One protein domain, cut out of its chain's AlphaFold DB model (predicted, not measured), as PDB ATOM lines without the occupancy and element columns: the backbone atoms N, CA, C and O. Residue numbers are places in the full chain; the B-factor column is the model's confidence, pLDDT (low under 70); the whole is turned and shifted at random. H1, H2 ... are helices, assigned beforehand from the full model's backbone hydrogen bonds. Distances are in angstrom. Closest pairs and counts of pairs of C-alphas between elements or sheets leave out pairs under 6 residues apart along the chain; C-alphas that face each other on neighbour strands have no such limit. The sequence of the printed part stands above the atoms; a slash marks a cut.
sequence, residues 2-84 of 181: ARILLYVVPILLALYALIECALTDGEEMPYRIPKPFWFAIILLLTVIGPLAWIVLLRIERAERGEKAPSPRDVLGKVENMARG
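Overview. This is residues 2 to 84 of the 181 residues of an uncharacterized protein of Boudabousia marimammalium (UniProt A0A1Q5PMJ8). A long, loose helical hairpin, in which H1 and H2 run side by side in opposite ways near their link; past a kink, H2 turns away from H1, and the short helix H3 stands free beyond its far end. The 83 printed residues hold three named helices, in the order H1, H2, H3, and no named strand; the class is all helix. The whole is extended, with a radius of gyration of the C-alphas of 19.4 A, and elongated, spanning 55 by 32 by 23 A.

Along the chain. H1, residues 2 to 23, begins with C-alpha 2 at (117.592, 144.763, 64.441) and measures 31.5 A from first to last C-alpha. H2, residues 35 to 63, is the longest helix at 41.6 A and begins with C-alpha 35 at (147.415, 142.497, 50.104). H3, residues 71 to 82, measures 16.5 A and ends with C-alpha 82 at (104.935, 131.543, 47.903).

Arrangement. H1 and H2 form a helical hairpin and run opposite ways at a shallow tilt of 21 degrees. H2 touches H1 with residues 38 to 46 alone; the closest C-alphas, those of Ala 14 and Ile 42, are 5.9 A apart. H2 has a kink of 36 degrees near residue 47, and beyond it residues 51 to 57 and 59 to 63 of H2 stand free. H3 is apart from both H1 and H2. In H3 every O i to N i+4 pair is within hydrogen-bond range; in H1 16 of 18 are, and in H2 23 of 25.

Size, cuts and confidence. The two C-alphas farthest apart, those of Glu 27 and Arg 83, are 56.9 A apart. The printed part has no cut. The link from H1 to H2, 11 residues, is long, and that from H2 to H3, 7 residues, is short. The mean pLDDT of the printed part is 74.5; it is under 70 at residues 21 to 35, 61, 65 to 69, 80 and 84.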
ATOM      1  N   ALA A   2     116.211 144.946  63.944       73.88
ATOM      2  CA  ALA A   2     117.592 144.763  64.441       73.88
ATOM      3  C   ALA A   2     118.388 143.619  63.773       73.88
ATOM      4  O   ALA A   2     119.595 143.720  63.592       73.88
ATOM      5  N   ARG A   3     117.703 142.559  63.323       76.69
ATOM      6  CA  ARG A   3     118.323 141.448  62.580       76.69
ATOM      7  C   ARG A   3     118.978 141.893  61.270       76.69
ATOM      8  O   ARG A   3     119.999 141.344  60.898       76.69
ATOM      9  N   ILE A   4     118.413 142.892  60.590       81.94
ATOM     10  CA  ILE A   4     118.958 143.416  59.329       81.94
ATOM     11  C   ILE A   4     120.249 144.188  59.610       81.94
ATOM     12  O   ILE A   4     121.224 144.029  58.883       81.94
ATOM     13  N   LEU A   5     120.294 144.945  60.712       81.94
ATOM     14  CA  LEU A   5     121.500 145.656  61.143       81.94
ATOM     15  C   LEU A   5     122.673 144.698  61.409       81.94
ATOM     16  O   LEU A   5     123.798 145.039  61.064       81.94
ATOM     17  N   LEU A   6     122.420 143.486  61.920       78.00
ATOM     18  CA  LEU A   6     123.471 142.476  62.127       78.00
ATOM     19  C   LEU A   6     124.151 142.013  60.831       78.00
ATOM     20  O   LEU A   6     125.302 141.597  60.883       78.00
ATOM     21  N   TYR A   7     123.476 142.103  59.684       80.44
ATOM     22  CA  TYR A   7     124.068 141.775  58.383       80.44
ATOM     23  C   TYR A   7     124.603 143.020  57.675       80.44
ATOM     24  O   TYR A   7     125.690 143.002  57.110       80.44
ATOM     25  N   VAL A   8     123.867 144.128  57.742       83.94
ATOM     26  CA  VAL A   8     124.200 145.367  57.031       83.94
ATOM     27  C   VAL A   8     125.444 146.043  57.607       83.94
ATOM     28  O   VAL A   8     126.274 146.517  56.840       83.94
ATOM     29  N   VAL A   9     125.624 146.050  58.931       85.19
ATOM     30  CA  VAL A   9     126.792 146.665  59.586       85.19
ATOM     31  C   VAL A   9     128.120 146.004  59.184       85.19
ATOM     32  O   VAL A   9     128.998 146.730  58.719       85.19
ATOM     33  N   PRO A  10     128.315 144.673  59.301       80.62
ATOM     34  CA  PRO A  10     129.574 144.050  58.890       80.62
ATOM     35  C   PRO A  10     129.803 144.133  57.379       80.62
ATOM     36  O   PRO A  10     130.949 144.246  56.960       80.62
ATOM     37  N   ILE A  11     128.742 144.141  56.561       82.56
ATOM     38  CA  ILE A  11     128.852 144.352  55.111       82.56
ATOM     39  C   ILE A  11     129.339 145.773  54.803       82.56
ATOM     40  O   ILE A  11     130.294 145.936  54.051       82.56
ATOM     41  N   LEU A  12     128.733 146.803  55.402       85.31
ATOM     42  CA  LEU A  12     129.169 148.195  55.242       85.31
ATOM     43  C   LEU A  12     130.607 148.396  55.728       85.31
ATOM     44  O   LEU A  12     131.387 149.068  55.059       85.31
ATOM     45  N   LEU A  13     130.970 147.785  56.857       81.81
ATOM     46  CA  LEU A  13     132.322 147.859  57.406       81.81
ATOM     47  C   LEU A  13     133.340 147.139  56.512       81.81
ATOM     48  O   LEU A  13     134.428 147.661  56.287       81.81
ATOM     49  N   ALA A  14     132.977 145.977  55.961       79.94
ATOM     50  CA  ALA A  14     133.800 145.253  55.002       79.94
ATOM     51  C   ALA A  14     134.012 146.068  53.728       79.94
ATOM     52  O   ALA A  14     135.143 146.163  53.270       79.94
ATOM     53  N   LEU A  15     132.961 146.696  53.191       82.62
ATOM     54  CA  LEU A  15     133.062 147.573  52.024       82.62
ATOM     55  C   LEU A  15     133.937 148.795  52.308       82.62
ATOM     56  O   LEU A  15     134.800 149.113  51.498       82.62
ATOM     57  N   TYR A  16     133.764 149.443  53.461       81.56
ATOM     58  CA  TYR A  16     134.603 150.570  53.870       81.56
ATOM     59  C   TYR A  16     136.081 150.164  53.970       81.56
ATOM     60  O   TYR A  16     136.937 150.799  53.362       81.56
ATOM     61  N   ALA A  17     136.376 149.046  54.640       76.81
ATOM     62  CA  ALA A  17     137.733 148.511  54.743       76.81
ATOM     63  C   ALA A  17     138.301 148.065  53.382       76.81
ATOM     64  O   ALA A  17     139.501 148.182  53.148       76.81
ATOM     65  N   LEU A  18     137.453 147.573  52.473       76.44
ATOM     66  CA  LEU A  18     137.839 147.188  51.116       76.44
ATOM     67  C   LEU A  18     138.233 148.405  50.283       76.44
ATOM     68  O   LEU A  18     139.221 148.346  49.562       76.44
ATOM     69  N   ILE A  19     137.466 149.491  50.392       78.94
ATOM     70  CA  ILE A  19     137.730 150.756  49.705       78.94
ATOM     71  C   ILE A  19     139.026 151.365  50.243       78.94
ATOM     72  O   ILE A  19     139.898 151.703  49.450       78.94
ATOM     73  N   GLU A  20     139.205 151.408  51.563       72.62
ATOM     74  CA  GLU A  20     140.429 151.919  52.190       72.62
ATOM     75  C   GLU A  20     141.661 151.073  51.810       72.62
ATOM     76  O   GLU A  20     142.713 151.606  51.461       72.62
ATOM     77  N   CYS A  21     141.525 149.741  51.775       67.25
ATOM     78  CA  CYS A  21     142.593 148.832  51.351       67.25
ATOM     79  C   CYS A  21     142.866 148.890  49.836       67.25
ATOM     80  O   CYS A  21     143.989 148.618  49.410       67.25
ATOM     81  N   ALA A  22     141.855 149.199  49.020       69.12
ATOM     82  CA  ALA A  22     141.994 149.357  47.575       69.12
ATOM     83  C   ALA A  22     142.607 150.713  47.197       69.12
ATOM     84  O   ALA A  22     143.331 150.778  46.206       69.12
ATOM     85  N   LEU A  23     142.340 151.765  47.978       68.44
ATOM     86  CA  LEU A  23     142.971 153.078  47.824       68.44
ATOM     87  C   LEU A  23     144.392 153.124  48.407       68.44
ATOM     88  O   LEU A  23     145.203 153.919  47.944       68.44
ATOM     89  N   THR A  24     144.711 152.277  49.390       61.47
ATOM     90  CA  THR A  24     146.059 152.199  49.972       61.47
ATOM     91  C   THR A  24     147.020 151.479  49.017       61.47
ATOM     92  O   THR A  24     146.985 150.251  48.855       61.47
ATOM     93  N   ASP A  25     147.905 152.244  48.376       56.47
ATOM     94  CA  ASP A  25     148.940 151.705  47.500       56.47
ATOM     95  C   ASP A  25     149.981 150.877  48.272       56.47
ATOM     96  O   ASP A  25     150.237 151.064  49.460       56.47
ATOM     97  N   GLY A  26     150.563 149.883  47.594       55.03
ATOM     98  CA  GLY A  26     151.314 148.791  48.233       55.03
ATOM     99  C   GLY A  26     152.619 149.176  48.942       55.03
ATOM    100  O   GLY A  26     153.222 148.299  49.559       55.03
ATOM    101  N   GLU A  27     153.051 150.436  48.859       55.62
ATOM    102  CA  GLU A  27     154.287 150.934  49.478       55.62
ATOM    103  C   GLU A  27     154.103 151.541  50.879       55.62
ATOM    104  O   GLU A  27     155.081 151.638  51.614       55.62
ATOM    105  N   GLU A  28     152.877 151.863  51.309       55.91
ATOM    106  CA  GLU A  28     152.619 152.476  52.627       55.91
ATOM    107  C   GLU A  28     152.046 151.494  53.664       55.91
ATOM    108  O   GLU A  28     151.421 151.898  54.641       55.91
ATOM    109  N   MET A  29     152.247 150.180  53.495       55.72
ATOM    110  CA  MET A  29     151.761 149.208  54.482       55.72
ATOM    111  C   MET A  29     152.757 149.020  55.639       55.72
ATOM    112  O   MET A  29     153.794 148.367  55.448       55.72
ATOM    113  N   PRO A  30     152.450 149.478  56.872       52.31
ATOM    114  CA  PRO A  30     153.175 149.018  58.046       52.31
ATOM    115  C   PRO A  30     152.956 147.500  58.149       52.31
ATOM    116  O   PRO A  30     151.833 147.026  58.009       52.31
ATOM    117  N   TYR A  31     154.026 146.732  58.377       55.19
ATOM    118  CA  TYR A  31     154.040 145.270  58.601       55.19
ATOM    119  C   TYR A  31     154.244 144.290  57.420       55.19
ATOM    120  O   TYR A  31     154.290 143.088  57.672       55.19
ATOM    121  N   ARG A  32     154.477 144.727  56.167       57.47
ATOM    122  CA  ARG A  32     154.870 143.841  55.026       57.47
ATOM    123  C   ARG A  32     153.952 142.622  54.765       57.47
ATOM    124  O   ARG A  32     154.390 141.631  54.179       57.47
ATOM    125  N   ILE A  33     152.690 142.662  55.185       64.38
ATOM    126  CA  ILE A  33     151.748 141.558  54.960       64.38
ATOM    127  C   ILE A  33     151.165 141.689  53.540       64.38
ATOM    128  O   ILE A  33     150.773 142.790  53.153       64.38
ATOM    129  N   PRO A  34     151.107 140.611  52.730       68.06
ATOM    130  CA  PRO A  34     150.615 140.693  51.357       68.06
ATOM    131  C   PRO A  34     149.133 141.095  51.312       68.06
ATOM    132  O   PRO A  34     148.310 140.515  52.015       68.06
ATOM    133  N   LYS A  35     148.785 142.029  50.416       67.56
ATOM    134  CA  LYS A  35     147.415 142.497  50.104       67.56
ATOM    135  C   LYS A  35     146.302 141.425  50.197       67.56
ATOM    136  O   LYS A  35     145.307 141.683  50.874       67.56
ATOM    137  N   PRO A  36     146.430 140.217  49.601       74.56
ATOM    138  CA  PRO A  36     145.408 139.161  49.700       74.56
ATOM    139  C   PRO A  36     145.073 138.718  51.128       74.56
ATOM    140  O   PRO A  36     143.962 138.257  51.369       74.56
ATOM    141  N   PHE A  37     145.992 138.861  52.080       79.38
ATOM    142  CA  PHE A  37     145.762 138.471  53.468       79.38
ATOM    143  C   PHE A  37     144.723 139.364  54.157       79.38
ATOM    144  O   PHE A  37     143.877 138.869  54.895       79.38
ATOM    145  N   TRP A  38     144.730 140.667  53.869       76.44
ATOM    146  CA  TRP A  38     143.729 141.596  54.395       76.44
ATOM    147  C   TRP A  38     142.345 141.332  53.808       76.44
ATOM    148  O   TRP A  38     141.363 141.263  54.548       76.44
ATOM    149  N   PHE A  39     142.274 141.070  52.500       77.88
ATOM    150  CA  PHE A  39     141.041 140.619  51.856       77.88
ATOM    151  C   PHE A  39     140.530 139.311  52.466       77.88
ATOM    152  O   PHE A  39     139.337 139.191  52.743       77.88
ATOM    153  N   ALA A  40     141.429 138.358  52.737       80.75
ATOM    154  CA  ALA A  40     141.080 137.112  53.401       80.75
ATOM    155  C   ALA A  40     140.506 137.371  54.796       80.75
ATOM    156  O   ALA A  40     139.450 136.833  55.084       80.75
ATOM    157  N   ILE A  41     141.109 138.225  55.630       80.19
ATOM    158  CA  ILE A  41     140.584 138.555  56.969       80.19
ATOM    159  C   ILE A  41     139.181 139.176  56.900       80.19
ATOM    160  O   ILE A  41     138.289 138.753  57.636       80.19
ATOM    161  N   ILE A  42     138.964 140.153  56.013       80.19
ATOM    162  CA  ILE A  42     137.671 140.844  55.868       80.19
ATOM    163  C   ILE A  42     136.583 139.867  55.388       80.19
ATOM    164  O   ILE A  42     135.465 139.843  55.914       80.19
ATOM    165  N   LEU A  43     136.913 139.012  54.418       81.12
ATOM    166  CA  LEU A  43     135.996 138.001  53.896       81.12
ATOM    167  C   LEU A  43     135.735 136.892  54.924       81.12
ATOM    168  O   LEU A  43     134.602 136.460  55.114       81.12
ATOM    169  N   LEU A  44     136.771 136.472  55.646       82.44
ATOM    170  CA  LEU A  44     136.673 135.474  56.698       82.44
ATOM    171  C   LEU A  44     135.738 135.958  57.810       82.44
ATOM    172  O   LEU A  44     134.888 135.196  58.247       82.44
ATOM    173  N   LEU A  45     135.816 137.226  58.218       81.94
ATOM    174  CA  LEU A  45     134.929 137.788  59.241       81.94
ATOM    175  C   LEU A  45     133.454 137.778  58.802       81.94
ATOM    176  O   LEU A  45     132.573 137.402  59.576       81.94
ATOM    177  N   THR A  46     133.185 138.160  57.551       81.25
ATOM    178  CA  THR A  46     131.816 138.215  57.007       81.25
ATOM    179  C   THR A  46     131.222 136.831  56.740       81.25
ATOM    180  O   THR A  46     130.009 136.667  56.843       81.25
ATOM    181  N   VAL A  47     132.054 135.828  56.448       80.94
ATOM    182  CA  VAL A  47     131.626 134.461  56.108       80.94
ATOM    183  C   VAL A  47     131.628 133.524  57.322       80.94
ATOM    184  O   VAL A  47     130.703 132.725  57.478       80.94
ATOM    185  N   ILE A  48     132.607 133.633  58.229       83.44
ATOM    186  CA  ILE A  48     132.672 132.807  59.446       83.44
ATOM    187  C   ILE A  48     131.502 133.100  60.374       83.44
ATOM    188  O   ILE A  48     130.981 132.159  60.955       83.44
ATOM    189  N   GLY A  49     131.052 134.350  60.514       82.44
ATOM    190  CA  GLY A  49     129.913 134.669  61.384       82.44
ATOM    191  C   GLY A  49     128.654 133.848  61.041       82.44
ATOM    192  O   GLY A  49     128.167 133.093  61.886       82.44
ATOM    193  N   PRO A  50     128.152 133.923  59.795       81.94
ATOM    194  CA  PRO A  50     127.034 133.105  59.328       81.94
ATOM    195  C   PRO A  50     127.301 131.597  59.389       81.94
ATOM    196  O   PRO A  50     126.417 130.838  59.786       81.94
ATOM    197  N   LEU A  51     128.503 131.144  59.022       83.50
ATOM    198  CA  LEU A  51     128.854 129.720  59.076       83.50
ATOM    199  C   LEU A  51     128.848 129.187  60.510       83.50
ATOM    200  O   LEU A  51     128.261 128.139  60.770       83.50
ATOM    201  N   ALA A  52     129.455 129.915  61.443       83.94
ATOM    202  CA  ALA A  52     129.461 129.581  62.859       83.94
ATOM    203  C   ALA A  52     128.034 129.541  63.406       83.94
ATOM    204  O   ALA A  52     127.695 128.606  64.122       83.94
ATOM    205  N   TRP A  53     127.169 130.479  63.007       85.94
ATOM    206  CA  TRP A  53     125.752 130.437  63.362       85.94
ATOM    207  C   TRP A  53     125.074 129.159  62.859       85.94
ATOM    208  O   TRP A  53     124.451 128.452  63.642       85.94
ATOM    209  N   ILE A  54     125.239 128.802  61.581       85.31
ATOM    210  CA  ILE A  54     124.653 127.572  61.020       85.31
ATOM    211  C   ILE A  54     125.162 126.325  61.750       85.31
ATOM    212  O   ILE A  54     124.373 125.428  62.039       85.31
ATOM    213  N   VAL A  55     126.456 126.263  62.065       85.94
ATOM    214  CA  VAL A  55     127.056 125.126  62.775       85.94
ATOM    215  C   VAL A  55     126.561 125.046  64.218       85.94
ATOM    216  O   VAL A  55     126.170 123.967  64.655       85.94
ATOM    217  N   LEU A  56     126.502 126.167  64.939       85.44
ATOM    218  CA  LEU A  56     125.956 126.218  66.297       85.44
ATOM    219  C   LEU A  56     124.484 125.797  66.312       85.44
ATOM    220  O   LEU A  56     124.105 124.936  67.101       85.44
ATOM    221  N   LEU A  57     123.686 126.285  65.357       80.25
ATOM    222  CA  LEU A  57     122.306 125.833  65.166       80.25
ATOM    223  C   LEU A  57     122.238 124.337  64.854       80.25
ATOM    224  O   LEU A  57     121.292 123.658  65.249       80.25
ATOM    225  N   ARG A  58     123.211 123.802  64.115       78.12
ATOM    226  CA  ARG A  58     123.241 122.391  63.731       78.12
ATOM    227  C   ARG A  58     123.567 121.472  64.905       78.12
ATOM    228  O   ARG A  58     123.030 120.362  64.931       78.12
ATOM    229  N   ILE A  59     124.423 121.925  65.819       80.31
ATOM    230  CA  ILE A  59     124.777 121.233  67.063       80.31
ATOM    231  C   ILE A  59     123.593 121.284  68.029       80.31
ATOM    232  O   ILE A  59     123.135 120.240  68.475       80.31
ATOM    233  N   GLU A  60     123.008 122.461  68.242       77.44
ATOM    234  CA  GLU A  60     121.859 122.633  69.138       77.44
ATOM    235  C   GLU A  60     120.631 121.815  68.685       77.44
ATOM    236  O   GLU A  60     119.932 121.215  69.499       77.44
ATOM    237  N   ARG A  61     120.396 121.704  67.368       68.69
ATOM    238  CA  ARG A  61     119.363 120.809  66.806       68.69
ATOM    239  C   ARG A  61     119.678 119.327  67.002       68.69
ATOM    240  O   ARG A  61     118.763 118.531  67.184       68.69
ATOM    241  N   ALA A  62     120.957 118.952  66.948       71.50
ATOM    242  CA  ALA A  62     121.374 117.575  67.195       71.50
ATOM    243  C   ALA A  62     121.179 117.189  68.669       71.50
ATOM    244  O   ALA A  62     120.748 116.074  68.948       71.50
ATOM    245  N   GLU A  63     121.425 118.118  69.595       72.75
ATOM    246  CA  GLU A  63     121.212 117.917  71.034       72.75
ATOM    247  C   GLU A  63     119.728 117.791  71.401       72.75
ATOM    248  O   GLU A  63     119.379 117.001  72.275       72.75
ATOM    249  N   ARG A  64     118.833 118.491  70.690       73.00
ATOM    250  CA  ARG A  64     117.370 118.353  70.853       73.00
ATOM    251  C   ARG A  64     116.782 117.098  70.197       73.00
ATOM    252  O   ARG A  64     115.577 116.885  70.281       73.00
ATOM    253  N   GLY A  65     117.598 116.273  69.534       63.06
ATOM    254  CA  GLY A  65     117.124 115.088  68.811       63.06
ATOM    255  C   GLY A  65     116.247 115.414  67.595       63.06
ATOM    256  O   GLY A  65     115.551 114.537  67.078       63.06
ATOM    257  N   GLU A  66     116.274 116.661  67.121       63.16
ATOM    258  CA  GLU A  66     115.448 117.128  66.013       63.16
ATOM    259  C   GLU A  66     116.029 116.600  64.691       63.16
ATOM    260  O   GLU A  66     117.202 116.820  64.358       63.16
ATOM    261  N   LYS A  67     115.224 115.857  63.926       66.31
ATOM    262  CA  LYS A  67     115.647 115.326  62.624       66.31
ATOM    263  C   LYS A  67     115.923 116.494  61.676       66.31
ATOM    264  O   LYS A  67     115.147 117.441  61.597       66.31
ATOM    265  N   ALA A  68     117.045 116.427  60.955       65.50
ATOM    266  CA  ALA A  68     117.399 117.457  59.985       65.50
ATOM    267  C   ALA A  68     116.259 117.613  58.959       65.50
ATOM    268  O   ALA A  68     115.816 116.593  58.425       65.50
ATOM    269  N   PRO A  69     115.790 118.845  58.683       65.38
ATOM    270  CA  PRO A  69     114.686 119.060  57.758       65.38
ATOM    271  C   PRO A  69     115.061 118.490  56.392       65.38
ATOM    272  O   PRO A  69     116.142 118.774  55.862       65.38
ATOM    273  N   SER A  70     114.187 117.650  55.843       76.25
ATOM    274  CA  SER A  70     114.389 117.053  54.531       76.25
ATOM    275  C   SER A  70     114.396 118.158  53.471       76.25
ATOM    276  O   SER A  70     113.659 119.138  53.606       76.25
ATOM    277  N   PRO A  71     115.153 118.018  52.367       72.69
ATOM    278  CA  PRO A  71     115.065 118.939  51.232       72.69
ATOM    279  C   PRO A  71     113.623 119.138  50.741       72.69
ATOM    280  O   PRO A  71     113.273 120.214  50.264       72.69
ATOM    281  N   ARG A  72     112.774 118.112  50.907       73.19
ATOM    282  CA  ARG A  72     111.338 118.167  50.604       73.19
ATOM    283  C   ARG A  72     110.555 119.058  51.567       73.19
ATOM    284  O   ARG A  72     109.680 119.780  51.110       73.19
ATOM    285  N   ASP A  73     110.899 119.065  52.851       76.12
ATOM    286  CA  ASP A  73     110.233 119.899  53.862       76.12
ATOM    287  C   ASP A  73     110.578 121.369  53.649       76.12
ATOM    288  O   ASP A  73     109.727 122.249  53.754       76.12
ATOM    289  N   VAL A  74     111.839 121.637  53.298       78.44
ATOM    290  CA  VAL A  74     112.280 122.986  52.945       78.44
ATOM    291  C   VAL A  74     111.553 123.448  51.687       78.44
ATOM    292  O   VAL A  74     110.990 124.535  51.716       78.44
ATOM    293  N   LEU A  75     111.501 122.620  50.634       80.38
ATOM    294  CA  LEU A  75     110.806 122.937  49.382       80.38
ATOM    295  C   LEU A  75     109.307 123.189  49.599       80.38
ATOM    296  O   LEU A  75     108.804 124.220  49.161       80.38
ATOM    297  N   GLY A  76     108.630 122.311  50.345       76.19
ATOM    298  CA  GLY A  76     107.226 122.488  50.715       76.19
ATOM    299  C   GLY A  76     107.000 123.778  51.504       76.19
ATOM    300  O   GLY A  76     106.055 124.511  51.235       76.19
ATOM    301  N   LYS A  77     107.915 124.142  52.409       76.88
ATOM    302  CA  LYS A  77     107.828 125.391  53.177       76.88
ATOM    303  C   LYS A  77     107.985 126.646  52.312       76.88
ATOM    304  O   LYS A  77     107.283 127.625  52.557       76.88
ATOM    305  N   VAL A  78     108.869 126.640  51.306       78.88
ATOM    306  CA  VAL A  78     108.994 127.778  50.368       78.88
ATOM    307  C   VAL A  78     107.799 127.857  49.424       78.88
ATOM    308  O   VAL A  78     107.325 128.955  49.148       78.88
ATOM    309  N   GLU A  79     107.294 126.714  48.961       78.44
ATOM    310  CA  GLU A  79     106.118 126.643  48.092       78.44
ATOM    311  C   GLU A  79     104.861 127.154  48.804       78.44
ATOM    312  O   GLU A  79     104.132 127.984  48.262       78.44
ATOM    313  N   ASN A  80     104.657 126.752  50.058       68.69
ATOM    314  CA  ASN A  80     103.546 127.230  50.872       68.69
ATOM    315  C   ASN A  80     103.669 128.734  51.171       68.69
ATOM    316  O   ASN A  80     102.693 129.475  51.056       68.69
ATOM    317  N   MET A  81     104.886 129.218  51.455       70.19
ATOM    318  CA  MET A  81     105.151 130.646  51.655       70.19
ATOM    319  C   MET A  81     104.926 131.471  50.375       70.19
ATOM    320  O   MET A  81     104.429 132.594  50.458       70.19
ATOM    321  N   ALA A  82     105.221 130.916  49.196       72.88
ATOM    322  CA  ALA A  82     104.935 131.543  47.903       72.88
ATOM    323  C   ALA A  82     103.434 131.550  47.567       72.88
ATOM    324  O   ALA A  82     102.952 132.469  46.909       72.88
ATOM    325  N   ARG A  83     102.682 130.559  48.055       72.88
ATOM    326  CA  ARG A  83     101.229 130.451  47.871       72.88
ATOM    327  C   ARG A  83     100.427 131.330  48.846       72.88
ATOM    328  O   ARG A  83      99.204 131.276  48.843       72.88
ATOM    329  N   GLY A  84     101.097 132.108  49.707       55.62
ATOM    330  CA  GLY A  84     100.453 132.869  50.789       55.62
ATOM    331  C   GLY A  84      99.815 131.980  51.861       55.62
ATOM    332  O   GLY A  84      99.173 132.473  52.785       55.62
TER     333      GLY A  84